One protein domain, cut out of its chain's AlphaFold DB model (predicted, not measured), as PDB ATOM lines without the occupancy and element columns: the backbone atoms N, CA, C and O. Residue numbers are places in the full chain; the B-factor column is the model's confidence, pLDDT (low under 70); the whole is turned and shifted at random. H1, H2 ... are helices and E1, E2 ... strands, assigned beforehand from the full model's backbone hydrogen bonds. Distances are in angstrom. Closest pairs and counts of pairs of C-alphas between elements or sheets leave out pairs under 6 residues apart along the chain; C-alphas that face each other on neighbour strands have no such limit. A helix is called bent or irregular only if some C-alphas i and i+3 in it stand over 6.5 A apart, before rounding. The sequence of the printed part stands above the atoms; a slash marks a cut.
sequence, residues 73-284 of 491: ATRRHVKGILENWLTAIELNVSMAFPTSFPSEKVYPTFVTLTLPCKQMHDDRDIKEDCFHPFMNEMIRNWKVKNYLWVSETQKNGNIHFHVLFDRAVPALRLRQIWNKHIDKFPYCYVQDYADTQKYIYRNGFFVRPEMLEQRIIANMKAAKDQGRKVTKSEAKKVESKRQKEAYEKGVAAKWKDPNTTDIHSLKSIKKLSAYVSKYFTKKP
ATOM      1  N   ALA A  73      19.624  45.709 -46.791       83.19
ATOM      2  CA  ALA A  73      21.039  46.077 -46.808       83.19
ATOM      3  C   ALA A  73      21.842  45.313 -45.741       83.19
ATOM      4  O   ALA A  73      22.899  44.754 -46.042       83.19
ATOM      5  N   THR A  74      21.309  45.215 -44.518       86.81
ATOM      6  CA  THR A  74      21.946  44.464 -43.426       86.81
ATOM      7  C   THR A  74      22.014  42.974 -43.749       86.81
ATOM      8  O   THR A  74      23.067  42.366 -43.589       86.81
ATOM      9  N   ARG A  75      20.944  42.385 -44.298       88.38
ATOM     10  CA  ARG A  75      20.929  40.982 -44.744       88.38
ATOM     11  C   ARG A  75      21.993  40.711 -45.802       88.38
ATOM     12  O   ARG A  75      22.720  39.728 -45.692       88.38
ATOM     13  N   ARG A  76      22.135  41.588 -46.802       87.25
ATOM     14  CA  ARG A  76      23.198  41.485 -47.820       87.25
ATOM     15  C   ARG A  76      24.589  41.582 -47.195       87.25
ATOM     16  O   ARG A  76      25.483  40.839 -47.595       87.25
ATOM     17  N   HIS A  77      24.761  42.463 -46.212       89.62
ATOM     18  CA  HIS A  77      26.021  42.632 -45.497       89.62
ATOM     19  C   HIS A  77      26.398  41.386 -44.678       89.62
ATOM     20  O   HIS A  77      27.483  40.841 -44.878       89.62
ATOM     21  N   VAL A  78      25.486  40.891 -43.834       92.31
ATOM     22  CA  VAL A  78      25.659  39.673 -43.023       92.31
ATOM     23  C   VAL A  78      25.914  38.456 -43.912       92.31
ATOM     24  O   VAL A  78      26.833  37.683 -43.650       92.31
ATOM     25  N   LYS A  79      25.163  38.320 -45.014       92.00
ATOM     26  CA  LYS A  79      25.380  37.269 -46.015       92.00
ATOM     27  C   LYS A  79      26.785  37.330 -46.612       92.00
ATOM     28  O   LYS A  79      27.429  36.297 -46.729       92.00
ATOM     29  N   GLY A  80      27.272  38.522 -46.961       92.12
ATOM     30  CA  GLY A  80      28.627  38.694 -47.487       92.12
ATOM     31  C   GLY A  80      29.704  38.249 -46.495       92.12
ATOM     32  O   GLY A  80      30.626  37.544 -46.890       92.12
ATOM     33  N   ILE A  81      29.558  38.597 -45.210       93.62
ATOM     34  CA  ILE A  81      30.475  38.137 -44.155       93.62
ATOM     35  C   ILE A  81      30.472  36.605 -44.082       93.62
ATOM     36  O   ILE A  81      31.537  35.997 -44.127       93.62
ATOM     37  N   LEU A  82      29.288  35.987 -44.022       93.81
ATOM     38  CA  LEU A  82      29.126  34.531 -43.950       93.81
ATOM     39  C   LEU A  82      29.735  33.799 -45.144       93.81
ATOM     40  O   LEU A  82      30.489  32.851 -44.949       93.81
ATOM     41  N   GLU A  83      29.394  34.228 -46.362       92.50
ATOM     42  CA  GLU A  83      29.879  33.620 -47.605       92.50
ATOM     43  C   GLU A  83      31.408  33.614 -47.631       92.50
ATOM     44  O   GLU A  83      32.017  32.561 -47.797       92.50
ATOM     45  N   ASN A  84      32.028  34.768 -47.387       93.56
ATOM     46  CA  ASN A  84      33.474  34.907 -47.506       93.56
ATOM     47  C   ASN A  84      34.222  34.236 -46.345       93.56
ATOM     48  O   ASN A  84      35.269  33.630 -46.562       93.56
ATOM     49  N   TRP A  85      33.689  34.311 -45.122       94.94
ATOM     50  CA  TRP A  85      34.296  33.679 -43.951       94.94
ATOM     51  C   TRP A  85      34.265  32.151 -44.045       94.94
ATOM     52  O   TRP A  85      35.294  31.503 -43.858       94.94
ATOM     53  N   LEU A  86      33.114  31.566 -44.392       93.38
ATOM     54  CA  LEU A  86      32.991  30.115 -44.540       93.38
ATOM     55  C   LEU A  86      33.841  29.600 -45.702       93.38
ATOM     56  O   LEU A  86      34.501  28.580 -45.553       93.38
ATOM     57  N   THR A  87      33.904  30.326 -46.818       92.81
ATOM     58  CA  THR A  87      34.776  29.952 -47.938       92.81
ATOM     59  C   THR A  87      36.258  30.046 -47.593       92.81
ATOM     60  O   THR A  87      37.019  29.166 -47.989       92.81
ATOM     61  N   ALA A  88      36.672  31.038 -46.798       94.06
ATOM     62  CA  ALA A  88      38.034  31.084 -46.274       94.06
ATOM     63  C   ALA A  88      38.355  29.836 -45.435       94.06
ATOM     64  O   ALA A  88      39.422  29.252 -45.594       94.06
ATOM     65  N   ILE A  89      37.429  29.374 -44.590       92.81
ATOM     66  CA  ILE A  89      37.614  28.143 -43.804       92.81
ATOM     67  C   ILE A  89      37.659  26.902 -44.713       92.81
ATOM     68  O   ILE A  89      38.580  26.097 -44.598       92.81
ATOM     69  N   GLU A  90      36.700  26.755 -45.634       90.69
ATOM     70  CA  GLU A  90      36.565  25.587 -46.521       90.69
ATOM     71  C   GLU A  90      37.789  25.334 -47.413       90.69
ATOM     72  O   GLU A  90      38.022  24.192 -47.811       90.69
ATOM     73  N   LEU A  91      38.535  26.384 -47.766       91.25
ATOM     74  CA  LEU A  91      39.714  26.293 -48.635       91.25
ATOM     75  C   LEU A  91      41.028  26.069 -47.872       91.25
ATOM     76  O   LEU A  91      42.024  25.702 -48.495       91.25
ATOM     77  N   ASN A  92      41.038  26.287 -46.553       91.56
ATOM     78  CA  ASN A  92      42.256  26.261 -45.735       91.56
ATOM     79  C   ASN A  92      42.281  25.145 -44.684       91.56
ATOM     80  O   ASN A  92      43.358  24.788 -44.213       91.56
ATOM     81  N   VAL A  93      41.129  24.588 -44.297       86.56
ATOM     82  CA  VAL A  93      41.039  23.677 -43.148       86.56
ATOM     83  C   VAL A  93      40.348  22.367 -43.512       86.56
ATOM     84  O   VAL A  93      39.292  22.348 -44.145       86.56
ATOM     85  N   SER A  94      40.904  21.249 -43.037       78.69
ATOM     86  CA  SER A  94      40.197  19.971 -43.038       78.69
ATOM     87  C   SER A  94      39.109  20.001 -41.956       78.69
ATOM     88  O   SER A  94      39.395  20.070 -40.764       78.69
ATOM     89  N   MET A  95      37.831  19.962 -42.354       79.44
ATOM     90  CA  MET A  95      36.666  20.002 -41.446       79.44
ATOM     91  C   MET A  95      36.477  18.700 -40.629       79.44
ATOM     92  O   MET A  95      35.358  18.210 -40.441       79.44
ATOM     93  N   ALA A  96      37.570  18.086 -40.176       84.50
ATOM     94  CA  ALA A  96      37.548  16.957 -39.259       84.50
ATOM     95  C   ALA A  96      37.211  17.449 -37.846       84.50
ATOM     96  O   ALA A  96      37.769  18.438 -37.371       84.50
ATOM     97  N   PHE A  97      36.287  16.761 -37.174       84.31
ATOM     98  CA  PHE A  97      35.899  17.128 -35.816       84.31
ATOM     99  C   PHE A  97      37.057  16.827 -34.842       84.31
ATOM    100  O   PHE A  97      37.594  15.716 -34.892       84.31
ATOM    101  N   PRO A  98      37.466  17.777 -33.981       86.56
ATOM    102  CA  PRO A  98      38.538  17.558 -33.014       86.56
ATOM    103  C   PRO A  98      38.213  16.470 -31.985       86.56
ATOM    104  O   PRO A  98      37.057  16.271 -31.618       86.56
ATOM    105  N   THR A  99      39.250  15.795 -31.489       86.94
ATOM    106  CA  THR A  99      39.145  14.773 -30.434       86.94
ATOM    107  C   THR A  99      39.432  15.326 -29.035       86.94
ATOM    108  O   THR A  99      38.888  14.812 -28.062       86.94
ATOM    109  N   SER A 100      40.244  16.383 -28.922       87.75
ATOM    110  CA  SER A 100      40.570  17.068 -27.665       87.75
ATOM    111  C   SER A 100      39.855  18.420 -27.542       87.75
ATOM    112  O   SER A 100      39.671  19.132 -28.535       87.75
ATOM    113  N   PHE A 101      39.459  18.775 -26.312       87.56
ATOM    114  CA  PHE A 101      38.709  19.994 -25.995       87.56
ATOM    115  C   PHE A 101      39.283  20.709 -24.759       87.56
ATOM    116  O   PHE A 101      39.636  20.021 -23.802       87.56
ATOM    117  N   PRO A 102      39.306  22.057 -24.728       85.25
ATOM    118  CA  PRO A 102      38.956  22.974 -25.816       85.25
ATOM    119  C   PRO A 102      39.957  22.867 -26.975       85.25
ATOM    120  O   PRO A 102      41.158  22.743 -26.759       85.25
ATOM    121  N   SER A 103      39.460  22.863 -28.212       86.25
ATOM    122  CA  SER A 103      40.325  22.751 -29.390       86.25
ATOM    123  C   SER A 103      40.717  24.133 -29.887       86.25
ATOM    124  O   SER A 103      39.872  25.018 -29.955       86.25
ATOM    125  N   GLU A 104      41.967  24.306 -30.304       87.06
ATOM    126  CA  GLU A 104      42.400  25.512 -31.023       87.06
ATOM    127  C   GLU A 104      42.176  25.409 -32.535       87.06
ATOM    128  O   GLU A 104      42.245  26.413 -33.245       87.06
ATOM    129  N   LYS A 105      41.871  24.202 -33.030       89.81
ATOM    130  CA  LYS A 105      41.607  23.967 -34.448       89.81
ATOM    131  C   LYS A 105      40.353  24.721 -34.872       89.81
ATOM    132  O   LYS A 105      39.314  24.657 -34.209       89.81
ATOM    133  N   VAL A 106      40.449  25.396 -36.013       92.56
ATOM    134  CA  VAL A 106      39.306  26.072 -36.625       92.56
ATOM    135  C   VAL A 106      38.296  25.017 -37.063       92.56
ATOM    136  O   VAL A 106      38.604  24.131 -37.856       92.56
ATOM    137  N   TYR A 107      37.080  25.107 -36.541       92.12
ATOM    138  CA  TYR A 107      35.979  24.230 -36.910       92.12
ATOM    139  C   TYR A 107      34.675  25.028 -36.839       92.12
ATOM    140  O   TYR A 107      34.279  25.429 -35.742       92.12
ATOM    141  N   PRO A 108      34.005  25.285 -37.977       92.69
ATOM    142  CA  PRO A 108      32.779  26.056 -37.971       92.69
ATOM    143  C   PRO A 108      31.663  25.239 -37.303       92.69
ATOM    144  O   PRO A 108      31.276  24.182 -37.802       92.69
ATOM    145  N   THR A 109      31.135  25.724 -36.180       92.75
ATOM    146  CA  THR A 109      30.025  25.084 -35.455       92.75
ATOM    147  C   THR A 109      28.792  25.965 -35.561       92.75
ATOM    148  O   THR A 109      28.766  27.062 -35.003       92.75
ATOM    149  N   PHE A 110      27.764  25.491 -36.268       94.62
ATOM    150  CA  PHE A 110      26.486  26.189 -36.352       94.62
ATOM    151  C   PHE A 110      25.538  25.673 -35.272       94.62
ATOM    152  O   PHE A 110      25.157  24.503 -35.246       94.62
ATOM    153  N   VAL A 111      25.172  26.582 -34.383       94.75
ATOM    154  CA  VAL A 111      24.370  26.346 -33.199       94.75
ATOM    155  C   VAL A 111      23.077  27.126 -33.294       94.75
ATOM    156  O   VAL A 111      23.028  28.280 -33.716       94.75
ATOM    157  N   THR A 112      22.035  26.493 -32.800       95.25
ATOM    158  CA  THR A 112      20.750  27.100 -32.554       95.25
ATOM    159  C   THR A 112      20.447  27.034 -31.053       95.25
ATOM    160  O   THR A 112      20.515  25.954 -30.476       95.25
ATOM    161  N   LEU A 113      20.111  28.163 -30.422       95.62
ATOM    162  CA  LEU A 113      19.781  28.268 -28.992       95.62
ATOM    163  C   LEU A 113      18.307  28.646 -28.805       95.62
ATOM    164  O   LEU A 113      17.823  29.610 -29.404       95.62
ATOM    165  N   THR A 114      17.588  27.906 -27.964       94.25
ATOM    166  CA  THR A 114      16.172  28.119 -27.627       94.25
ATOM    167  C   THR A 114      15.965  28.270 -26.130       94.25
ATOM    168  O   THR A 114      16.755  27.790 -25.317       94.25
ATOM    169  N   LEU A 115      14.841  28.886 -25.766       93.44
ATOM    170  CA  LEU A 115      14.297  28.802 -24.416       93.44
ATOM    171  C   LEU A 115      13.491  27.499 -24.248       93.44
ATOM    172  O   LEU A 115      12.810  27.089 -25.196       93.44
ATOM    173  N   PRO A 116      13.555  26.841 -23.077       92.12
ATOM    174  CA  PRO A 116      12.839  25.590 -22.812       92.12
ATOM    175  C   PRO A 116      11.341  25.785 -22.528       92.12
ATOM    176  O   PRO A 116      10.561  24.860 -22.744       92.12
ATOM    177  N   CYS A 117      10.936  26.969 -22.067       90.62
ATOM    178  CA  CYS A 117       9.547  27.332 -21.781       90.62
ATOM    179  C   CYS A 117       9.195  28.704 -22.387       90.62
ATOM    180  O   CYS A 117       9.968  29.269 -23.169       90.62
ATOM    181  N   LYS A 118       7.987  29.210 -22.111       91.06
ATOM    182  CA  LYS A 118       7.508  30.483 -22.663       91.06
ATOM    183  C   LYS A 118       8.361  31.638 -22.134       91.06
ATOM    184  O   LYS A 118       8.708  31.684 -20.961       91.06
ATOM    185  N   GLN A 119       8.712  32.570 -23.011       91.19
ATOM    186  CA  GLN A 119       9.521  33.723 -22.650       91.19
ATOM    187  C   GLN A 119       8.805  34.609 -21.616       91.19
ATOM    188  O   GLN A 119       7.722  35.117 -21.899       91.19
ATOM    189  N   MET A 120       9.431  34.800 -20.449       90.38
ATOM    190  CA  MET A 120       8.937  35.669 -19.369       90.38
ATOM    191  C   MET A 120       9.589  37.063 -19.362       90.38
ATOM    192  O   MET A 120       8.946  38.029 -18.969       90.38
ATOM    193  N   HIS A 121      10.839  37.169 -19.822       90.50
ATOM    194  CA  HIS A 121      11.644  38.398 -19.800       90.50
ATOM    195  C   HIS A 121      11.667  39.118 -21.156       90.50
ATOM    196  O   HIS A 121      11.357  38.515 -22.190       90.50
ATOM    197  N   ASP A 122      12.066  40.395 -21.180       90.62
ATOM    198  CA  ASP A 122      12.239  41.143 -22.428       90.62
ATOM    199  C   ASP A 122      13.429  40.600 -23.244       90.62
ATOM    200  O   ASP A 122      14.377  40.017 -22.714       90.62
ATOM    201  N   ASP A 123      13.400  40.798 -24.566       91.75
ATOM    202  CA  ASP A 123      14.499  40.373 -25.441       91.75
ATOM    203  C   ASP A 123      15.827  41.037 -25.073       91.75
ATOM    204  O   ASP A 123      16.889  40.460 -25.324       91.75
ATOM    205  N   ARG A 124      15.777  42.267 -24.547       90.69
ATOM    206  CA  ARG A 124      16.963  43.001 -24.117       90.69
ATOM    207  C   ARG A 124      17.628  42.324 -22.923       90.69
ATOM    208  O   ARG A 124      18.821  42.046 -23.010       90.69
ATOM    209  N   ASP A 125      16.856  41.988 -21.896       90.81
ATOM    210  CA  ASP A 125      17.359  41.376 -20.660       90.81
ATOM    211  C   ASP A 125      17.972  40.002 -20.958       90.81
ATOM    212  O   ASP A 125      19.095  39.698 -20.569       90.81
ATOM    213  N   ILE A 126      17.299  39.190 -21.784       92.38
ATOM    214  CA  ILE A 126      17.834  37.890 -22.219       92.38
ATOM    215  C   ILE A 126      19.154  38.078 -22.978       92.38
ATOM    216  O   ILE A 126      20.077  37.276 -22.840       92.38
ATOM    217  N   LYS A 127      19.293  39.129 -23.791       92.50
ATOM    218  CA  LYS A 127      20.554  39.387 -24.499       92.50
ATOM    219  C   LYS A 127      21.665  39.813 -23.542       92.50
ATOM    220  O   LYS A 127      22.765  39.268 -23.628       92.50
ATOM    221  N   GLU A 128      21.380  40.778 -22.675       90.94
ATOM    222  CA  GLU A 128      22.351  41.404 -21.778       90.94
ATOM    223  C   GLU A 128      22.801  40.448 -20.667       90.94
ATOM    224  O   GLU A 128      24.007  40.258 -20.507       90.94
ATOM    225  N   ASP A 129      21.867  39.752 -20.019       90.19
ATOM    226  CA  ASP A 129      22.141  38.952 -18.819       90.19
ATOM    227  C   ASP A 129      22.245  37.436 -19.087       90.19
ATOM    228  O   ASP A 129      22.811  36.703 -18.277       90.19
ATOM    229  N   CYS A 130      21.772  36.938 -20.243       92.56
ATOM    230  CA  CYS A 130      21.933  35.525 -20.636       92.56
ATOM    231  C   CYS A 130      22.957  35.344 -21.751       92.56
ATOM    232  O   CYS A 130      23.961  34.639 -21.615       92.56
ATOM    233  N   PHE A 131      22.662  35.936 -22.907       95.00
ATOM    234  CA  PHE A 131      23.335  35.606 -24.153       95.00
ATOM    235  C   PHE A 131      24.761  36.154 -24.186       95.00
ATOM    236  O   PHE A 131      25.679  35.427 -24.556       95.00
ATOM    237  N   HIS A 132      24.989  37.401 -23.765       93.94
ATOM    238  CA  HIS A 132      26.343  37.953 -23.717       93.94
ATOM    239  C   HIS A 132      27.245  37.225 -22.700       93.94
ATOM    240  O   HIS A 132      28.363  36.871 -23.083       93.94
ATOM    241  N   PRO A 133      26.806  36.902 -21.466       94.94
ATOM    242  CA  PRO A 133      27.580  36.059 -20.552       94.94
ATOM    243  C   PRO A 133      27.886  34.670 -21.115       94.94
ATOM    244  O   PRO A 133      29.020  34.203 -20.990       94.94
ATOM    245  N   PHE A 134      26.923  34.044 -21.799       95.69
ATOM    246  CA  PHE A 134      27.150  32.800 -22.533       95.69
ATOM    247  C   PHE A 134      28.249  32.964 -23.593       95.69
ATOM    248  O   PHE A 134      29.215  32.202 -23.601       95.69
ATOM    249  N   MET A 135      28.163  33.992 -24.442       96.38
ATOM    250  CA  MET A 135      29.170  34.266 -25.473       96.38
ATOM    251  C   MET A 135      30.552  34.546 -24.870       96.38
ATOM    252  O   MET A 135      31.556  34.071 -25.395       96.38
ATOM    253  N   ASN A 136      30.618  35.255 -23.742       95.88
ATOM    254  CA  ASN A 136      31.867  35.501 -23.022       95.88
ATOM    255  C   ASN A 136      32.487  34.201 -22.492       95.88
ATOM    256  O   ASN A 136      33.706  34.035 -22.569       95.88
ATOM    257  N   GLU A 137      31.674  33.261 -22.000       95.62
ATOM    258  CA  GLU A 137      32.140  31.926 -21.602       95.62
ATOM    259  C   GLU A 137      32.676  31.140 -22.812       95.62
ATOM    260  O   GLU A 137      33.739  30.523 -22.720       95.62
ATOM    261  N   MET A 138      32.016  31.229 -23.973       95.56
ATOM    262  CA  MET A 138      32.497  30.612 -25.217       95.56
ATOM    263  C   MET A 138      33.840  31.195 -25.684       95.56
ATOM    264  O   MET A 138      34.741  30.453 -26.076       95.56
ATOM    265  N   ILE A 139      34.018  32.512 -25.600       94.94
ATOM    266  CA  ILE A 139      35.272  33.178 -25.984       94.94
ATOM    267  C   ILE A 139      36.406  32.786 -25.027       94.94
ATOM    268  O   ILE A 139      37.477  32.366 -25.463       94.94
ATOM    269  N   ARG A 140      36.175  32.876 -23.712       94.31
ATOM    270  CA  ARG A 140      37.224  32.678 -22.695       94.31
ATOM    271  C   ARG A 140      37.606  31.208 -22.513       94.31
ATOM    272  O   ARG A 140      38.798  30.886 -22.507       94.31
ATOM    273  N   ASN A 141      36.610  30.327 -22.399       94.00
ATOM    274  CA  ASN A 141      36.817  28.929 -22.009       94.00
ATOM    275  C   ASN A 141      36.933  27.997 -23.222       94.00
ATOM    276  O   ASN A 141      37.701  27.040 -23.180       94.00
ATOM    277  N   TRP A 142      36.210  28.286 -24.310       93.44
ATOM    278  CA  TRP A 142      36.225  27.475 -25.538       93.44
ATOM    279  C   TRP A 142      37.101  28.053 -26.648       93.44
ATOM    280  O   TRP A 142      37.139  27.494 -27.742       93.44
ATOM    281  N   LYS A 143      37.822  29.147 -26.363       92.94
ATOM    282  CA  LYS A 143      38.784  29.785 -27.273       92.94
ATOM    283  C   LYS A 143      38.177  30.176 -28.626       92.94
ATOM    284  O   LYS A 143      38.876  30.190 -29.640       92.94
ATOM    285  N   VAL A 144      36.875  30.487 -28.646       94.62
ATOM    286  CA  VAL A 144      36.194  31.034 -29.827       94.62
ATOM    287  C   VAL A 144      36.836  32.377 -30.171       94.62
ATOM    288  O   VAL A 144      36.777  33.297 -29.354       94.62
ATOM    289  N   LYS A 145      37.431  32.502 -31.365       93.50
ATOM    290  CA  LYS A 145      37.995  33.780 -31.838       93.50
ATOM    291  C   LYS A 145      36.953  34.541 -32.653       93.50
ATOM    292  O   LYS A 145      36.600  35.675 -32.338       93.50
ATOM    293  N   ASN A 146      36.423  33.884 -33.680       95.62
ATOM    294  CA  ASN A 146      35.461  34.452 -34.611       95.62
ATOM    295  C   ASN A 146      34.070  33.851 -34.410       95.62
ATOM    296  O   ASN A 146      33.876  32.636 -34.385       95.62
ATOM    297  N   TYR A 147      33.078  34.728 -34.306       96.06
ATOM    298  CA  TYR A 147      31.678  34.339 -34.218       96.06
ATOM    299  C   TYR A 147      30.771  35.321 -34.951       96.06
ATOM    300  O   TYR A 147      31.089  36.508 -35.103       96.06
ATOM    301  N   LEU A 148      29.604  34.821 -35.339       96.38
ATOM    302  CA  LEU A 148      28.486  35.595 -35.856       96.38
ATOM    303  C   LEU A 148      27.204  35.057 -35.228       96.38
ATOM    304  O   LEU A 148      27.029  33.847 -35.135       96.38
ATOM    305  N   TRP A 149      26.290  35.934 -34.834       96.31
ATOM    306  CA  TRP A 149      24.989  35.538 -34.318       96.31
ATOM    307  C   TRP A 149      23.862  36.403 -34.867       96.31
ATOM    308  O   TRP A 149      24.052  37.577 -35.191       96.31
ATOM    309  N   VAL A 150      22.677  35.808 -34.945       94.75
ATOM    310  CA  VAL A 150      21.410  36.453 -35.285       94.75
ATOM    311  C   VAL A 150      20.366  35.968 -34.295       94.75
ATOM    312  O   VAL A 150      20.287  34.781 -34.000       94.75
ATOM    313  N   SER A 151      19.579  36.896 -33.775       93.25
ATOM    314  CA  SER A 151      18.372  36.612 -33.013       93.25
ATOM    315  C   SER A 151      17.166  36.664 -33.948       93.25
ATOM    316  O   SER A 151      17.122  37.482 -34.870       93.25
ATOM    317  N   GLU A 152      16.202  35.779 -33.735       90.38
ATOM    318  CA  GLU A 152      14.898  35.794 -34.389       90.38
ATOM    319  C   GLU A 152      13.790  35.491 -33.376       90.38
ATOM    320  O   GLU A 152      14.010  34.799 -32.381       90.38
ATOM    321  N   THR A 153      12.584  35.988 -33.642       89.62
ATOM    322  CA  THR A 153      11.384  35.546 -32.930       89.62
ATOM    323  C   THR A 153      10.865  34.264 -33.580       89.62
ATOM    324  O   THR A 153      10.571  34.239 -34.779       89.62
ATOM    325  N   GLN A 154      10.689  33.205 -32.795       87.38
ATOM    326  CA  GLN A 154      10.012  31.985 -33.228       87.38
ATOM    327  C   GLN A 154       8.491  32.171 -33.355       87.38
ATOM    328  O   GLN A 154       7.905  33.117 -32.830       87.38
ATOM    329  N   LYS A 155       7.815  31.214 -34.008       85.12
ATOM    330  CA  LYS A 155       6.341  31.203 -34.133       85.12
ATOM    331  C   LYS A 155       5.615  31.147 -32.781       85.12
ATOM    332  O   LYS A 155       4.505  31.645 -32.675       85.12
ATOM    333  N   ASN A 156       6.245  30.565 -31.761       85.00
ATOM    334  CA  ASN A 156       5.739  30.528 -30.382       85.00
ATOM    335  C   ASN A 156       5.930  31.862 -29.626       85.00
ATOM    336  O   ASN A 156       5.528  31.963 -28.471       85.00
ATOM    337  N   GLY A 157       6.556  32.869 -30.249       87.19
ATOM    338  CA  GLY A 157       6.854  34.166 -29.645       87.19
ATOM    339  C   GLY A 157       8.155  34.221 -28.839       87.19
ATOM    340  O   GLY A 157       8.532  35.307 -28.405       87.19
ATOM    341  N   ASN A 158       8.867  33.109 -28.661       92.56
ATOM    342  CA  ASN A 158      10.136  33.094 -27.937       92.56
ATOM    343  C   ASN A 158      11.279  33.630 -28.803       92.56
ATOM    344  O   ASN A 158      11.325  33.408 -30.016       92.56
ATOM    345  N   ILE A 159      12.239  34.282 -28.158       92.88
ATOM    346  CA  ILE A 159      13.522  34.617 -28.757       92.88
ATOM    347  C   ILE A 159      14.341  33.353 -29.021       92.88
ATOM    348  O   ILE A 159      14.343  32.384 -28.254       92.88
ATOM    349  N   HIS A 160      15.053  33.380 -30.135       92.75
ATOM    350  CA  HIS A 160      15.877  32.296 -30.620       92.75
ATOM    351  C   HIS A 160      17.161  32.842 -31.209       92.75
ATOM    352  O   HIS A 160      17.133  33.872 -31.878       92.75
ATOM    353  N   PHE A 161      18.276  32.153 -30.987       95.44
ATOM    354  CA  PHE A 161      19.566  32.580 -31.514       95.44
ATOM    355  C   PHE A 161      20.119  31.547 -32.487       95.44
ATOM    356  O   PHE A 161      20.211  30.364 -32.175       95.44
ATOM    357  N   HIS A 162      20.554  32.019 -33.645       95.44
ATOM    358  CA  HIS A 162      21.440  31.308 -34.547       95.44
ATOM    359  C   HIS A 162      22.847  31.840 -34.330       95.44
ATOM    360  O   HIS A 162      23.078  33.038 -34.475       95.44
ATOM    361  N   VAL A 163      23.781  30.968 -33.971       96.25
ATOM    362  CA  VAL A 163      25.163  31.332 -33.660       96.25
ATOM    363  C   VAL A 163      26.105  30.448 -34.456       96.25
ATOM    364  O   VAL A 163      25.956  29.233 -34.487       96.25
ATOM    365  N   LEU A 164      27.080  31.056 -35.114       96.06
ATOM    366  CA  LEU A 164      28.151  30.372 -35.815       96.06
ATOM    367  C   LEU A 164      29.453  30.677 -35.081       96.06
ATOM    368  O   LEU A 164      29.833  31.843 -34.968       96.06
ATOM    369  N   PHE A 165      30.113  29.631 -34.596       94.56
ATOM    370  CA  PHE A 165      31.427  29.689 -33.958       94.56
ATOM    371  C   PHE A 165      32.509  29.173 -34.900       94.56
ATOM    372  O   PHE A 165      32.225  28.346 -35.760       94.56
ATOM    373  N   ASP A 166      33.753  29.587 -34.682       94.06
ATOM    374  CA  ASP A 166      34.951  29.045 -35.336       94.06
ATOM    375  C   ASP A 166      35.638  27.908 -34.569       94.06
ATOM    376  O   ASP A 166      36.735  27.493 -34.954       94.06
ATOM    377  N   ARG A 167      35.053  27.434 -33.466       93.19
ATOM    378  CA  ARG A 167      35.588  26.327 -32.664       93.19
ATOM    379  C   ARG A 167      34.577  25.212 -32.495       93.19
ATOM    380  O   ARG A 167      33.367  25.441 -32.451       93.19
ATOM    381  N   ALA A 168      35.105  23.999 -32.361       91.44
ATOM    382  CA  ALA A 168      34.321  22.811 -32.070       91.44
ATOM    383  C   ALA A 168      33.902  22.788 -30.599       91.44
ATOM    384  O   ALA A 168      34.731  22.929 -29.699       91.44
ATOM    385  N   VAL A 169      32.613  22.549 -30.369       90.81
ATOM    386  CA  VAL A 169      32.036  22.444 -29.028       90.81
ATOM    387  C   VAL A 169      31.159  21.192 -28.976       90.81
ATOM    388  O   VAL A 169      30.236  21.071 -29.785       90.81
ATOM    389  N   PRO A 170      31.402  20.247 -28.049       91.81
ATOM    390  CA  PRO A 170      30.545  19.084 -27.870       91.81
ATOM    391  C   PRO A 170      29.112  19.491 -27.511       91.81
ATOM    392  O   PRO A 170      28.899  20.286 -26.594       91.81
ATOM    393  N   ALA A 171      28.128  18.881 -28.179       91.38
ATOM    394  CA  ALA A 171      26.709  19.219 -28.032       91.38
ATOM    395  C   ALA A 171      26.221  19.198 -26.577       91.38
ATOM    396  O   ALA A 171      25.533  20.115 -26.134       91.38
ATOM    397  N   LEU A 172      26.625  18.180 -25.809       91.62
ATOM    398  CA  LEU A 172      26.240  18.065 -24.404       91.62
ATOM    399  C   LEU A 172      26.784  19.225 -23.562       91.62
ATOM    400  O   LEU A 172      26.061  19.767 -22.732       91.62
ATOM    401  N   ARG A 173      28.044  19.619 -23.784       93.00
ATOM    402  CA  ARG A 173      28.677  20.711 -23.035       93.00
ATOM    403  C   ARG A 173      28.059  22.053 -23.386       93.00
ATOM    404  O   ARG A 173      27.737  22.818 -22.487       93.00
ATOM    405  N   LEU A 174      27.826  22.300 -24.670       94.44
ATOM    406  CA  LEU A 174      27.152  23.505 -25.139       94.44
ATOM    407  C   LEU A 174      25.768  23.668 -24.495       94.44
ATOM    408  O   LEU A 174      25.455  24.739 -23.977       94.44
ATOM    409  N   ARG A 175      24.978  22.585 -24.460       94.94
ATOM    410  CA  ARG A 175      23.664  22.560 -23.806       94.94
ATOM    411  C   ARG A 175      23.752  22.874 -22.321       94.94
ATOM    412  O   ARG A 175      22.991  23.698 -21.832       94.94
ATOM    413  N   GLN A 176      24.691  22.246 -21.614       93.31
ATOM    414  CA  GLN A 176      24.907  22.487 -20.187       93.31
ATOM    415  C   GLN A 176      25.272  23.949 -19.907       93.31
ATOM    416  O   GLN A 176      24.741  24.537 -18.971       93.31
ATOM    417  N   ILE A 177      26.141  24.547 -20.728       94.50
ATOM    418  CA  ILE A 177      26.553  25.947 -20.574       94.50
ATOM    419  C   ILE A 177      25.375  26.881 -20.853       94.50
ATOM    420  O   ILE A 177      25.136  27.800 -20.076       94.50
ATOM    421  N   TRP A 178      24.610  26.639 -21.919       95.31
ATOM    422  CA  TRP A 178      23.426  27.444 -22.216       95.31
ATOM    423  C   TRP A 178      22.371  27.333 -21.107       95.31
ATOM    424  O   TRP A 178      21.951  28.360 -20.578       95.31
ATOM    425  N   ASN A 179      22.040  26.108 -20.673       94.00
ATOM    426  CA  ASN A 179      21.123  25.840 -19.558       94.00
ATOM    427  C   ASN A 179      21.565  26.540 -18.268       94.00
ATOM    428  O   ASN A 179      20.748  27.160 -17.601       94.00
ATOM    429  N   LYS A 180      22.865  26.522 -17.960       92.88
ATOM    430  CA  LYS A 180      23.438  27.233 -16.811       92.88
ATOM    431  C   LYS A 180      23.196  28.745 -16.862       92.88
ATOM    432  O   LYS A 180      23.042  29.343 -15.806       92.88
ATOM    433  N   HIS A 181      23.209  29.387 -18.033       92.31
ATOM    434  CA  HIS A 181      22.987  30.840 -18.120       92.31
ATOM    435  C   HIS A 181      21.505  31.212 -18.087       92.31
ATOM    436  O   HIS A 181      21.156  32.163 -17.396       92.31
ATOM    437  N   ILE A 182      20.626  30.443 -18.737       91.62
ATOM    438  CA  ILE A 182      19.175  30.701 -18.665       91.62
ATOM    439  C   ILE A 182      18.597  30.420 -17.265       91.62
ATOM    440  O   ILE A 182      17.577  30.996 -16.902       91.62
ATOM    441  N   ASP A 183      19.234  29.553 -16.470       88.50
ATOM    442  CA  ASP A 183      18.794  29.218 -15.105       88.50
ATOM    443  C   ASP A 183      19.183  30.288 -14.066       88.50
ATOM    444  O   ASP A 183      18.653  30.297 -12.961       88.50
ATOM    445  N   LYS A 184      20.073  31.231 -14.415       84.38
ATOM    446  CA  LYS A 184      20.475  32.334 -13.518       84.38
ATOM    447  C   LYS A 184      19.432  33.440 -13.381       84.38
ATOM    448  O   LYS A 184      19.548  34.252 -12.467       84.38
ATOM    449  N   PHE A 185      18.469  33.519 -14.297       77.00
ATOM    450  CA  PHE A 185      17.445  34.559 -14.252       77.00
ATOM    451  C   PHE A 185      16.513  34.358 -13.053       77.00
ATOM    452  O   PHE A 185      16.214  33.210 -12.710       77.00
ATOM    453  N   PRO A 186      15.992  35.445 -12.455       65.56
ATOM    454  CA  PRO A 186      14.810  35.363 -11.606       65.56
ATOM    455  C   PRO A 186      13.692  34.631 -12.368       65.56
ATOM    456  O   PRO A 186      13.511  34.881 -13.554       65.56
ATOM    457  N   TYR A 187      12.959  33.718 -11.724       62.78
ATOM    458  CA  TYR A 187      11.962  32.861 -12.398       62.78
ATOM    459  C   TYR A 187      12.583  31.949 -13.483       62.78
ATOM    460  O   TYR A 187      12.251  32.006 -14.666       62.78
ATOM    461  N   CYS A 188      13.532  31.115 -13.047       78.94
ATOM    462  CA  CYS A 188      14.453  30.316 -13.854       78.94
ATOM    463  C   CYS A 188      13.776  29.433 -14.931       78.94
ATOM    464  O   CYS A 188      12.963  28.558 -14.625       78.94
ATOM    465  N   TYR A 189      14.198  29.576 -16.194       89.50
ATOM    466  CA  TYR A 189      13.622  28.860 -17.346       89.50
ATOM    467  C   TYR A 189      13.736  27.326 -17.262       89.50
ATOM    468  O   TYR A 189      12.846  26.601 -17.708       89.50
ATOM    469  N   VAL A 190      14.850  26.807 -16.731       90.81
ATOM    470  CA  VAL A 190      15.058  25.353 -16.597       90.81
ATOM    471  C   VAL A 190      14.178  24.793 -15.485       90.81
ATOM    472  O   VAL A 190      13.601  23.718 -15.649       90.81
ATOM    473  N   GLN A 191      14.050  25.525 -14.379       89.00
ATOM    474  CA  GLN A 191      13.208  25.131 -13.258       89.00
ATOM    475  C   GLN A 191      11.718  25.139 -13.630       89.00
ATOM    476  O   GLN A 191      11.045  24.140 -13.393       89.00
ATOM    477  N   ASP A 192      11.226  26.188 -14.296       90.12
ATOM    478  CA  ASP A 192       9.834  26.264 -14.770       90.12
ATOM    479  C   ASP A 192       9.497  25.129 -15.753       90.12
ATOM    480  O   ASP A 192       8.470  24.447 -15.638       90.12
ATOM    481  N   TYR A 193      10.422  24.831 -16.673       92.69
ATOM    482  CA  TYR A 193      10.313  23.645 -17.517       92.69
ATOM    483  C   TYR A 193      10.237  22.368 -16.674       92.69
ATOM    484  O   TYR A 193       9.363  21.532 -16.909       92.69
ATOM    485  N   ALA A 194      11.131  22.201 -15.697       92.44
ATOM    486  CA  ALA A 194      11.183  21.003 -14.870       92.44
ATOM    487  C   ALA A 194       9.883  20.787 -14.087       92.44
ATOM    488  O   ALA A 194       9.378  19.665 -14.040       92.44
ATOM    489  N   ASP A 195       9.318  21.846 -13.517       91.69
ATOM    490  CA  ASP A 195       8.082  21.779 -12.742       91.69
ATOM    491  C   ASP A 195       6.869  21.530 -13.640       91.69
ATOM    492  O   ASP A 195       6.038  20.677 -13.322       91.69
ATOM    493  N   THR A 196       6.845  22.126 -14.834       91.75
ATOM    494  CA  THR A 196       5.859  21.798 -15.871       91.75
ATOM    495  C   THR A 196       5.925  20.318 -16.262       91.75
ATOM    496  O   THR A 196       4.893  19.652 -16.350       91.75
ATOM    497  N   GLN A 197       7.119  19.754 -16.476       91.62
ATOM    498  CA  GLN A 197       7.246  18.335 -16.830       91.62
ATOM    499  C   GLN A 197       6.823  17.412 -15.684       91.62
ATOM    500  O   GLN A 197       6.111  16.438 -15.929       91.62
ATOM    501  N   LYS A 198       7.201  17.720 -14.436       92.19
ATOM    502  CA  LYS A 198       6.748  16.966 -13.255       92.19
ATOM    503  C   LYS A 198       5.232  17.015 -13.105       92.19
ATOM    504  O   LYS A 198       4.628  15.990 -12.819       92.19
ATOM    505  N   TYR A 199       4.623  18.180 -13.329       92.69
ATOM    506  CA  TYR A 199       3.173  18.338 -13.283       92.69
ATOM    507  C   TYR A 199       2.485  17.487 -14.350       92.69
ATOM    508  O   TYR A 199       1.535  16.767 -14.049       92.69
ATOM    509  N   ILE A 200       2.984  17.532 -15.588       90.12
ATOM    510  CA  ILE A 200       2.404  16.762 -16.689       90.12
ATOM    511  C   ILE A 200       2.510  15.263 -16.402       90.12
ATOM    512  O   ILE A 200       1.516  14.554 -16.505       90.12
ATOM    513  N   TYR A 201       3.680  14.783 -15.982       92.00
ATOM    514  CA  TYR A 201       3.919  13.361 -15.727       92.00
ATOM    515  C   TYR A 201       3.661  12.924 -14.277       92.00
ATOM    516  O   TYR A 201       4.157  11.881 -13.849       92.00
ATOM    517  N   ARG A 202       2.860  13.680 -13.515       91.25
ATOM    518  CA  ARG A 202       2.539  13.364 -12.109       91.25
ATOM    519  C   ARG A 202       1.887  11.990 -11.926       91.25
ATOM    520  O   ARG A 202       2.096  11.343 -10.910       91.25
ATOM    521  N   ASN A 203       1.147  11.535 -12.941       91.81
ATOM    522  CA  ASN A 203       0.452  10.245 -12.968       91.81
ATOM    523  C   ASN A 203       1.232   9.175 -13.757       91.81
ATOM    524  O   ASN A 203       0.654   8.194 -14.218       91.81
ATOM    525  N   GLY A 204       2.537   9.378 -13.958       91.38
ATOM    526  CA  GLY A 204       3.387   8.506 -14.761       91.38
ATOM    527  C   GLY A 204       3.436   8.886 -16.243       91.38
ATOM    528  O   GLY A 204       2.980   9.948 -16.673       91.38
ATOM    529  N   PHE A 205       4.060   8.013 -17.034       91.38
ATOM    530  CA  PHE A 205       4.291   8.239 -18.458       91.38
ATOM    531  C   PHE A 205       3.019   8.046 -19.287       91.38
ATOM    532  O   PHE A 205       2.356   7.015 -19.202       91.38
ATOM    533  N   PHE A 206       2.763   8.990 -20.188       90.38
ATOM    534  CA  PHE A 206       1.816   8.831 -21.284       90.38
ATOM    535  C   PHE A 206       2.366   9.490 -22.553       90.38
ATOM    536  O   PHE A 206       3.163  10.432 -22.499       90.38
ATOM    537  N   VAL A 207       1.938   8.984 -23.710       87.69
ATOM    538  CA  VAL A 207       2.315   9.536 -25.017       87.69
ATOM    539  C   VAL A 207       1.465  10.769 -25.286       87.69
ATOM    540  O   VAL A 207       0.239  10.696 -25.233       87.69
ATOM    541  N   ARG A 208       2.100  11.899 -25.606       86.81
ATOM    542  CA  ARG A 208       1.383  13.140 -25.925       86.81
ATOM    543  C   ARG A 208       0.826  13.063 -27.351       86.81
ATOM    544  O   ARG A 208       1.639  13.032 -28.282       86.81
ATOM    545  N   PRO A 209      -0.509  13.066 -27.551       86.44
ATOM    546  CA  PRO A 209      -1.107  12.889 -28.878       86.44
ATOM    547  C   PRO A 209      -0.692  13.984 -29.864       86.44
ATOM    548  O   PRO A 209      -0.284  13.688 -30.983       86.44
ATOM    549  N   GLU A 210      -0.681  15.239 -29.416       85.31
ATOM    550  CA  GLU A 210      -0.340  16.388 -30.261       85.31
ATOM    551  C   GLU A 210       1.105  16.312 -30.794       85.31
ATOM    552  O   GLU A 210       1.354  16.463 -31.991       85.31
ATOM    553  N   MET A 211       2.072  15.996 -29.921       82.12
ATOM    554  CA  MET A 211       3.476  15.827 -30.321       82.12
ATOM    555  C   MET A 211       3.670  14.618 -31.240       82.12
ATOM    556  O   MET A 211       4.474  14.668 -32.171       82.12
ATOM    557  N   LEU A 212       2.929  13.535 -30.987       85.00
ATOM    558  CA  LEU A 212       2.970  12.322 -31.793       85.00
ATOM    559  C   LEU A 212       2.519  12.606 -33.234       85.00
ATOM    560  O   LEU A 212       3.217  12.244 -34.180       85.00
ATOM    561  N   GLU A 213       1.389  13.290 -33.414       84.44
ATOM    562  CA  GLU A 213       0.838  13.610 -34.734       84.44
ATOM    563  C   GLU A 213       1.754  14.531 -35.540       84.44
ATOM    564  O   GLU A 213       2.109  14.212 -36.680       84.44
ATOM    565  N   GLN A 214       2.218  15.627 -34.929       83.25
ATOM    566  CA  GLN A 214       3.141  16.565 -35.572       83.25
ATOM    567  C   GLN A 214       4.419  15.863 -36.049       83.25
ATOM    568  O   GLN A 214       4.933  16.139 -37.141       83.25
ATOM    569  N   ARG A 215       4.938  14.922 -35.253       83.75
ATOM    570  CA  ARG A 215       6.186  14.230 -35.571       83.75
ATOM    571  C   ARG A 215       6.014  13.105 -36.583       83.75
ATOM    572  O   ARG A 215       6.909  12.911 -37.405       83.75
ATOM    573  N   ILE A 216       4.863  12.431 -36.605       83.56
ATOM    574  CA  ILE A 216       4.514  11.491 -37.679       83.56
ATOM    575  C   ILE A 216       4.489  12.224 -39.024       83.56
ATOM    576  O   ILE A 216       5.131  11.765 -39.967       83.56
ATOM    577  N   ILE A 217       3.836  13.391 -39.101       84.00
ATOM    578  CA  ILE A 217       3.791  14.207 -40.326       84.00
ATOM    579  C   ILE A 217       5.211  14.586 -40.774       84.00
ATOM    580  O   ILE A 217       5.559  14.435 -41.947       84.00
ATOM    581  N   ALA A 218       6.058  15.031 -39.840       81.56
ATOM    582  CA  ALA A 218       7.443  15.394 -40.134       81.56
ATOM    583  C   ALA A 218       8.284  14.200 -40.623       81.56
ATOM    584  O   ALA A 218       9.010  14.330 -41.609       81.56
ATOM    585  N   ASN A 219       8.165  13.038 -39.974       81.69
ATOM    586  CA  ASN A 219       8.879  11.820 -40.363       81.69
ATOM    587  C   ASN A 219       8.416  11.307 -41.731       81.69
ATOM    588  O   ASN A 219       9.250  10.937 -42.553       81.69
ATOM    589  N   MET A 220       7.109  11.332 -42.009       78.94
ATOM    590  CA  MET A 220       6.569  10.950 -43.317       78.94
ATOM    591  C   MET A 220       7.063  11.881 -44.426       78.94
ATOM    592  O   MET A 220       7.441  11.409 -45.499       78.94
ATOM    593  N   LYS A 221       7.112  13.192 -44.166       82.38
ATOM    594  CA  LYS A 221       7.672  14.167 -45.107       82.38
ATOM    595  C   LYS A 221       9.156  13.903 -45.371       82.38
ATOM    596  O   LYS A 221       9.551  13.801 -46.524       82.38
ATOM    597  N   ALA A 222       9.953  13.712 -44.319       79.56
ATOM    598  CA  ALA A 222      11.378  13.417 -44.451       79.56
ATOM    599  C   ALA A 222      11.641  12.091 -45.188       79.56
ATOM    600  O   ALA A 222      12.561  12.010 -45.997       79.56
ATOM    601  N   ALA A 223      10.826  11.062 -44.941       79.75
ATOM    602  CA  ALA A 223      10.911   9.788 -45.649       79.75
ATOM    603  C   ALA A 223      10.609   9.957 -47.144       79.75
ATOM    604  O   ALA A 223      11.368   9.464 -47.978       79.75
ATOM    605  N   LYS A 224       9.563  10.727 -47.481       80.69
ATOM    606  CA  LYS A 224       9.223  11.072 -48.866       80.69
ATOM    607  C   LYS A 224      10.363  11.821 -49.559       80.69
ATOM    608  O   LYS A 224      10.718  11.460 -50.676       80.69
ATOM    609  N   ASP A 225      10.968  12.796 -48.883       76.06
ATOM    610  CA  ASP A 225      12.107  13.565 -49.404       76.06
ATOM    611  C   ASP A 225      13.350  12.679 -49.643       76.06
ATOM    612  O   ASP A 225      14.186  12.991 -50.488       76.06
ATOM    613  N   GLN A 226      13.461  11.551 -48.934       75.38
ATOM    614  CA  GLN A 226      14.518  10.542 -49.096       75.38
ATOM    615  C   GLN A 226      14.126   9.379 -50.025       75.38
ATOM    616  O   GLN A 226      14.875   8.408 -50.128       75.38
ATOM    617  N   GLY A 227      12.950   9.422 -50.660       78.94
ATOM    618  CA  GLY A 227      12.455   8.339 -51.519       78.94
ATOM    619  C   GLY A 227      12.088   7.045 -50.778       78.94
ATOM    620  O   GLY A 227      11.898   6.010 -51.412       78.94
ATOM    621  N   ARG A 228      11.968   7.074 -49.443       79.38
ATOM    622  CA  ARG A 228      11.552   5.929 -48.616       79.38
ATOM    623  C   ARG A 228      10.050   5.980 -48.335       79.38
ATOM    624  O   ARG A 228       9.503   7.029 -48.002       79.38
ATOM    625  N   LYS A 229       9.377   4.826 -48.400       72.75
ATOM    626  CA  LYS A 229       7.990   4.671 -47.934       72.75
ATOM    627  C   LYS A 229       8.006   4.155 -46.497       72.75
ATOM    628  O   LYS A 229       8.452   3.043 -46.257       72.75
ATOM    629  N   VAL A 230       7.523   4.967 -45.558       74.75
ATOM    630  CA  VAL A 230       7.358   4.585 -44.146       74.75
ATOM    631  C   VAL A 230       5.869   4.467 -43.850       74.75
ATOM    632  O   VAL A 230       5.089   5.347 -44.223       74.75
ATOM    633  N   THR A 231       5.463   3.384 -43.187       81.38
ATOM    634  CA  THR A 231       4.060   3.198 -42.797       81.38
ATOM    635  C   THR A 231       3.711   4.063 -41.581       81.38
ATOM    636  O   THR A 231       4.539   4.307 -40.700       81.38
ATOM    637  N   LYS A 232       2.454   4.515 -41.485       79.62
ATOM    638  CA  LYS A 232       1.979   5.329 -40.347       79.62
ATOM    639  C   LYS A 232       2.126   4.592 -39.006       79.62
ATOM    640  O   LYS A 232       2.422   5.217 -37.990       79.62
ATOM    641  N   SER A 233       1.954   3.268 -39.015       80.38
ATOM    642  CA  SER A 233       2.115   2.404 -37.838       80.38
ATOM    643  C   SER A 233       3.564   2.377 -37.339       80.38
ATOM    644  O   SER A 233       3.830   2.597 -36.156       80.38
ATOM    645  N   GLU A 234       4.518   2.205 -38.252       82.06
ATOM    646  CA  GLU A 234       5.944   2.202 -37.932       82.06
ATOM    647  C   GLU A 234       6.406   3.561 -37.388       82.06
ATOM    648  O   GLU A 234       7.035   3.625 -36.331       82.06
ATOM    649  N   ALA A 235       5.996   4.659 -38.035       79.81
ATOM    650  CA  ALA A 235       6.288   6.013 -37.564       79.81
ATOM    651  C   ALA A 235       5.738   6.271 -36.149       79.81
ATOM    652  O   ALA A 235       6.418   6.883 -35.322       79.81
ATOM    653  N   LYS A 236       4.533   5.765 -35.846       85.81
ATOM    654  CA  LYS A 236       3.921   5.858 -34.514       85.81
ATOM    655  C   LYS A 236       4.720   5.081 -33.464       85.81
ATOM    656  O   LYS A 236       4.927   5.594 -32.363       85.81
ATOM    657  N   LYS A 237       5.185   3.869 -33.787       85.81
ATOM    658  CA  LYS A 237       5.976   3.024 -32.874       85.81
ATOM    659  C   LYS A 237       7.323   3.664 -32.540       85.81
ATOM    660  O   LYS A 237       7.687   3.731 -31.367       85.81
ATOM    661  N   VAL A 238       8.029   4.169 -33.553       85.00
ATOM    662  CA  VAL A 238       9.312   4.868 -33.372       85.00
ATOM    663  C   VAL A 238       9.136   6.107 -32.498       85.00
ATOM    664  O   VAL A 238       9.897   6.303 -31.552       85.00
ATOM    665  N   GLU A 239       8.110   6.918 -32.758       86.56
ATOM    666  CA  GLU A 239       7.898   8.147 -31.993       86.56
ATOM    667  C   GLU A 239       7.450   7.874 -30.551       86.56
ATOM    668  O   GLU A 239       7.930   8.518 -29.621       86.56
ATOM    669  N   SER A 240       6.600   6.869 -30.336       87.62
ATOM    670  CA  SER A 240       6.196   6.460 -28.983       87.62
ATOM    671  C   SER A 240       7.399   5.978 -28.166       87.62
ATOM    672  O   SER A 240       7.539   6.336 -26.997       87.62
ATOM    673  N   LYS A 241       8.308   5.218 -28.795       90.31
ATOM    674  CA  LYS A 241       9.567   4.789 -28.174       90.31
ATOM    675  C   LYS A 241      10.447   5.989 -27.815       90.31
ATOM    676  O   LYS A 241      10.913   6.083 -26.686       90.31
ATOM    677  N   ARG A 242      10.608   6.941 -28.738       89.06
ATOM    678  CA  ARG A 242      11.377   8.173 -28.511       89.06
ATOM    679  C   ARG A 242      10.825   8.997 -27.347       89.06
ATOM    680  O   ARG A 242      11.605   9.501 -26.543       89.06
ATOM    681  N   GLN A 243       9.501   9.153 -27.243       89.06
ATOM    682  CA  GLN A 243       8.887   9.875 -26.121       89.06
ATOM    683  C   GLN A 243       9.138   9.165 -24.788       89.06
ATOM    684  O   GLN A 243       9.401   9.835 -23.791       89.06
ATOM    685  N   LYS A 244       9.118   7.826 -24.778       91.50
ATOM    686  CA  LYS A 244       9.447   7.030 -23.592       91.50
ATOM    687  C   LYS A 244      10.906   7.218 -23.168       91.50
ATOM    688  O   LYS A 244      11.157   7.554 -22.018       91.50
ATOM    689  N   GLU A 245      11.849   7.105 -24.101       91.81
ATOM    690  CA  GLU A 245      13.279   7.333 -23.836       91.81
ATOM    691  C   GLU A 245      13.547   8.768 -23.342       91.81
ATOM    692  O   GLU A 245      14.332   8.994 -22.419       91.81
ATOM    693  N   ALA A 246      12.864   9.762 -23.922       88.44
ATOM    694  CA  ALA A 246      12.955  11.152 -23.484       88.44
ATOM    695  C   ALA A 246      12.392  11.355 -22.068       88.44
ATOM    696  O   ALA A 246      12.974  12.112 -21.291       88.44
ATOM    697  N   TYR A 247      11.297  10.669 -21.726       91.44
ATOM    698  CA  TYR A 247      10.729  10.667 -20.381       91.44
ATOM    699  C   TYR A 247      11.679  10.029 -19.366       91.44
ATOM    700  O   TYR A 247      11.984  10.655 -18.356       91.44
ATOM    701  N   GLU A 248      12.208   8.839 -19.651       92.75
ATOM    702  CA  GLU A 248      13.157   8.136 -18.777       92.75
ATOM    703  C   GLU A 248      14.402   8.992 -18.511       92.75
ATOM    704  O   GLU A 248      14.812   9.176 -17.363       92.75
ATOM    705  N   LYS A 249      14.952   9.612 -19.564       91.31
ATOM    706  CA  LYS A 249      16.066  10.557 -19.438       91.31
ATOM    707  C   LYS A 249      15.684  11.797 -18.626       91.31
ATOM    708  O   LYS A 249      16.482  12.268 -17.817       91.31
ATOM    709  N   GLY A 250      14.485  12.334 -18.845       90.81
ATOM    710  CA  GLY A 250      13.950  13.475 -18.109       90.81
ATOM    711  C   GLY A 250      13.839  13.190 -16.615       90.81
ATOM    712  O   GLY A 250      14.351  13.964 -15.812       90.81
ATOM    713  N   VAL A 251      13.263  12.045 -16.247       92.00
ATOM    714  CA  VAL A 251      13.150  11.580 -14.858       92.00
ATOM    715  C   VAL A 251      14.530  11.409 -14.225       92.00
ATOM    716  O   VAL A 251      14.778  11.974 -13.159       92.00
ATOM    717  N   ALA A 252      15.457  10.721 -14.902       92.88
ATOM    718  CA  ALA A 252      16.821  10.521 -14.408       92.88
ATOM    719  C   ALA A 252      17.560  11.851 -14.162       92.88
ATOM    720  O   ALA A 252      18.260  12.007 -13.163       92.88
ATOM    721  N   ALA A 253      17.360  12.842 -15.035       90.62
ATOM    722  CA  ALA A 253      17.950  14.175 -14.914       90.62
ATOM    723  C   ALA A 253      17.125  15.152 -14.051       90.62
ATOM    724  O   ALA A 253      17.432  16.347 -14.022       90.62
ATOM    725  N   LYS A 254      16.051  14.693 -13.387       92.62
ATOM    726  CA  LYS A 254      15.085  15.540 -12.654       92.62
ATOM    727  C   LYS A 254      14.561  16.722 -13.486       92.62
ATOM    728  O   LYS A 254      14.259  17.783 -12.942       92.62
ATOM    729  N   TRP A 255      14.491  16.541 -14.803       90.75
ATOM    730  CA  TRP A 255      14.105  17.527 -15.813       90.75
ATOM    731  C   TRP A 255      14.979  18.792 -15.873       90.75
ATOM    732  O   TRP A 255      14.592  19.765 -16.513       90.75
ATOM    733  N   LYS A 256      16.185  18.768 -15.288       90.25
ATOM    734  CA  LYS A 256      17.118  19.913 -15.247       90.25
ATOM    735  C   LYS A 256      18.062  20.027 -16.451       90.25
ATOM    736  O   LYS A 256      18.931  20.890 -16.479       90.25
ATOM    737  N   ASP A 257      17.910  19.166 -17.455       90.19
ATOM    738  CA  ASP A 257      18.699  19.201 -18.696       90.19
ATOM    739  C   ASP A 257      17.784  19.248 -19.937       90.19
ATOM    740  O   ASP A 257      17.770  18.306 -20.740       90.19
ATOM    741  N   PRO A 258      16.959  20.305 -20.092       91.94
ATOM    742  CA  PRO A 258      16.094  20.458 -21.256       91.94
ATOM    743  C   PRO A 258      16.908  20.590 -22.545       91.94
ATOM    744  O   PRO A 258      18.017  21.128 -22.553       91.94
ATOM    745  N   ASN A 259      16.331  20.134 -23.661       90.69
ATOM    746  CA  ASN A 259      16.954  20.238 -24.978       90.69
ATOM    747  C   ASN A 259      16.808  21.648 -25.573       90.69
ATOM    748  O   ASN A 259      15.902  21.911 -26.359       90.69
ATOM    749  N   THR A 260      17.706  22.544 -25.178       92.56
ATOM    750  CA  THR A 260      17.684  23.983 -25.497       92.56
ATOM    751  C   THR A 260      18.690  24.397 -26.567       92.56
ATOM    752  O   THR A 260      18.795  25.573 -26.910       92.56
ATOM    753  N   THR A 261      19.455  23.445 -27.097       94.06
ATOM    754  CA  THR A 261      20.471  23.700 -28.118       94.06
ATOM    755  C   THR A 261      20.383  22.659 -29.218       94.06
ATOM    756  O   THR A 261      20.235  21.473 -28.923       94.06
ATOM    757  N   ASP A 262      20.558  23.079 -30.463       91.44
ATOM    758  CA  ASP A 262      20.672  22.194 -31.620       91.44
ATOM    759  C   ASP A 262      21.962  22.515 -32.388       91.44
ATOM    760  O   ASP A 262      22.280  23.689 -32.591       91.44
ATOM    761  N   ILE A 263      22.725  21.487 -32.770       89.00
ATOM    762  CA  ILE A 263      23.958  21.641 -33.555       89.00
ATOM    763  C   ILE A 263      23.707  21.108 -34.958       89.00
ATOM    764  O   ILE A 263      23.448  19.920 -35.155       89.00
ATOM    765  N   HIS A 264      23.876  21.981 -35.944       84.56
ATOM    766  CA  HIS A 264      23.765  21.620 -37.350       84.56
ATOM    767  C   HIS A 264      25.105  21.082 -37.843       84.56
ATOM    768  O   HIS A 264      26.110  21.794 -37.857       84.56
ATOM    769  N   SER A 265      25.127  19.818 -38.265       80.81
ATOM    770  CA  SER A 265      26.323  19.218 -38.860       80.81
ATOM    771  C   SER A 265      26.657  19.901 -40.185       80.81
ATOM    772  O   SER A 265      25.890  19.819 -41.141       80.81
ATOM    773  N   LEU A 266      27.818  20.555 -40.252       81.56
ATOM    774  CA  LEU A 266      28.270  21.285 -41.440       81.56
ATOM    775  C   LEU A 266      29.096  20.416 -42.408       81.56
ATOM    776  O   LEU A 266      29.242  20.763 -43.577       81.56
ATOM    777  N   LYS A 267      29.594  19.257 -41.950       72.25
ATOM    778  CA  LYS A 267      30.547  18.407 -42.691       72.25
ATOM    779  C   LYS A 267      29.984  17.842 -44.002       72.25
ATOM    780  O   LYS A 267      30.730  17.680 -44.962       72.25
ATOM    781  N   SER A 268      28.694  17.510 -44.041       65.94
ATOM    782  CA  SER A 268      28.043  16.872 -45.198       65.94
ATOM    783  C   SER A 268      27.342  17.861 -46.134       65.94
ATOM    784  O   SER A 268      26.693  17.448 -47.098       65.94
ATOM    785  N   ILE A 269      27.445  19.167 -45.877       78.38
ATOM    786  CA  ILE A 269      26.685  20.173 -46.616       78.38
ATOM    787  C   ILE A 269      27.489  20.649 -47.828       78.38
ATOM    788  O   ILE A 269      28.425  21.429 -47.704       78.38
ATOM    789  N   LYS A 270      27.062  20.244 -49.032       72.12
ATOM    790  CA  LYS A 270      27.689  20.659 -50.306       72.12
ATOM    791  C   LYS A 270      27.675  22.182 -50.527       72.12
ATOM    792  O   LYS A 270      28.582  22.719 -51.154       72.12
ATOM    793  N   LYS A 271      26.634  22.872 -50.043       80.06
ATOM    794  CA  LYS A 271      26.472  24.337 -50.123       80.06
ATOM    795  C   LYS A 271      26.399  24.960 -48.734       80.06
ATOM    796  O   LYS A 271      25.343  25.441 -48.314       80.06
ATOM    797  N   LEU A 272      27.511  24.899 -48.006       83.38
ATOM    798  CA  LEU A 272      27.585  25.311 -46.610       83.38
ATOM    799  C   LEU A 272      27.132  26.761 -46.400       83.38
ATOM    800  O   LEU A 272      26.229  27.027 -45.604       83.38
ATOM    801  N   SER A 273      27.708  27.695 -47.161       83.62
ATOM    802  CA  SER A 273      27.395  29.123 -47.046       83.62
ATOM    803  C   SER A 273      25.923  29.427 -47.336       83.62
ATOM    804  O   SER A 273      25.303  30.210 -46.612       83.62
ATOM    805  N   ALA A 274      25.324  28.770 -48.336       83.25
ATOM    806  CA  ALA A 274      23.906  28.921 -48.656       83.25
ATOM    807  C   ALA A 274      23.002  28.378 -47.539       83.25
ATOM    808  O   ALA A 274      21.999  29.012 -47.201       83.25
ATOM    809  N   TYR A 275      23.366  27.233 -46.953       85.75
ATOM    810  CA  TYR A 275      22.628  26.627 -45.851       85.75
ATOM    811  C   TYR A 275      22.619  27.531 -44.617       85.75
ATOM    812  O   TYR A 275      21.547  27.862 -44.119       85.75
ATOM    813  N   VAL A 276      23.787  28.003 -44.171       87.31
ATOM    814  CA  VAL A 276      23.885  28.886 -42.999       87.31
ATOM    815  C   VAL A 276      23.202  30.231 -43.272       87.31
ATOM    816  O   VAL A 276      22.411  30.705 -42.457       87.31
ATOM    817  N   SER A 277      23.402  30.815 -44.460       87.56
ATOM    818  CA  SER A 277      22.779  32.095 -44.833       87.56
ATOM    819  C   SER A 277      21.252  32.072 -44.734       87.56
ATOM    820  O   SER A 277      20.653  33.100 -44.416       87.56
ATOM    821  N   LYS A 278      20.609  30.916 -44.961       87.62
ATOM    822  CA  LYS A 278      19.154  30.751 -44.828       87.62
ATOM    823  C   LYS A 278      18.651  31.101 -43.426       87.62
ATOM    824  O   LYS A 278      17.588  31.702 -43.312       87.62
ATOM    825  N   TYR A 279      19.401  30.738 -42.388       88.38
ATOM    826  CA  TYR A 279      19.026  30.976 -40.991       88.38
ATOM    827  C   TYR A 279      19.403  32.388 -40.532       88.38
ATOM    828  O   TYR A 279      18.642  33.040 -39.831       88.38
ATOM    829  N   PHE A 280      20.544  32.906 -40.988       90.31
ATOM    830  CA  PHE A 280      21.045  34.220 -40.569       90.31
ATOM    831  C   PHE A 280      20.406  35.402 -41.308       90.31
ATOM    832  O   PHE A 280      20.450  36.532 -40.828       90.31
ATOM    833  N   THR A 281      19.843  35.181 -42.499       89.19
ATOM    834  CA  THR A 281      19.321  36.266 -43.357       89.19
ATOM    835  C   THR A 281      17.873  36.059 -43.783       89.19
ATOM    836  O   THR A 281      17.423  36.611 -44.795       89.19
ATOM    837  N   LYS A 282      17.141  35.264 -42.996       85.94
ATOM    838  CA  LYS A 282      15.730  34.947 -43.201       85.94
ATOM    839  C   LYS A 282      14.898  36.226 -43.293       85.94
ATOM    840  O   LYS A 282      14.998  37.114 -42.448       85.94
ATOM    841  N   LYS A 283      14.084  36.324 -44.347       83.38
ATOM    842  CA  LYS A 283      13.114  37.413 -44.493       83.38
ATOM    843  C   LYS A 283      11.946  37.179 -43.525       83.38
ATOM    844  O   LYS A 283      11.496  36.036 -43.424       83.38
ATOM    845  N   PRO A 284      11.454  38.218 -42.829       79.12
ATOM    846  CA  PRO A 284      10.249  38.087 -42.021       79.12
ATOM    847  C   PRO A 284       9.037  37.806 -42.922       79.12
ATOM    848  O   PRO A 284       8.926  38.355 -44.019       79.12
TER     849      PRO A 284
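Overview. This is residues 73 to 284 of the 491 residues of the protein "DNA-binding ferritin-like protein (Dps family)" of Runella defluvii (UniProt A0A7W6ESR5). Look for two lobes: a twisted four-stranded sheet between two layers of helices, H2 and H3 over one face and H1 and H7 over the other, and beside it a looser lobe of H4, H5 and H6, off the sheet. The printed part has 212 residues, in the order H1 E1 H2 E2 E3 H3 H4 H5 H6 E4 H7; its class is mixed, helices and strands. The sheet, E2 E3 E1 E4, is antiparallel. The whole is compact, with a radius of gyration of the C-alphas of 18.9 A and spans of 53 by 48 by 39 A.

Arrangement. Start at E3, residues 159 to 167, and E2, residues 147 to 153, an antiparallel hairpin with N 150 and O 162 at 2.8 A. On the other side of E3 is E1, residues 106 to 114, with N 111 and O 163 at 2.8 A. E4, residues 261 to 264, is the edge strand beside E1, with N 112 and O 262 at 2.8 A. On one face, H2, residues 123 to 142, runs along the strands at a height over the sheet of 10.3 A; E1, H2 and E2 form a split strand-helix-strand unit, two same-way strands with E3 between them, and its crossover is right-handed. H2 is only just irregular, C-alphas 129 and 132 being 6.53 A apart. On the same face, H3, residues 171 to 182, runs slantwise over E1 and E4 and touches H2, closest C-alphas Cys 130 and His 181 at 5.4 A. On the opposite face, H1, residues 73 to 92, touches H7, residues 272 to 280, at Glu 83 and Ser 273, C-alphas 5.2 A apart, a shallow tilt of 31 degrees, opposite ways. H4, residues 189 to 200, only just touches H3, with 3 pairs of C-alphas within 8 A, the closest Ile 182 and Tyr 189 at 6.0 A. H5, residues 209 to 225, touches H6, residues 232 to 252, at a steep tilt of 56 degrees, closest C-alphas Ile 216 and Ala 235 at 5.8 A. Every O i to N i+4 pair is within hydrogen-bond range in H3, H4, H5 and H6; the counts are 15 of 16 in H1, 14 of 16 in H2 and 4 of 5 in H7.

Along the chain. Find C-alpha 73 at (21.039, 46.077, -46.808); from there H1 runs 29.1 A to C-alpha 92. H6, 30.3 A, ends at C-alpha 252, (16.821, 10.521, -14.408). H2 is 25.3 A, E1 24.9 A, H5 24.4 A and E3 23.9 A. H7 ends at C-alpha 280, (21.045, 34.220, -40.569).

Size, cuts and confidence. The C-alphas farthest apart, Asn 92 and Asn 203, are 55.5 A apart. The printed part has no cut; the one long link is H1 to E1. Mean pLDDT of the printed part is 88.7, under 70 at residues 186 to 187 and 268.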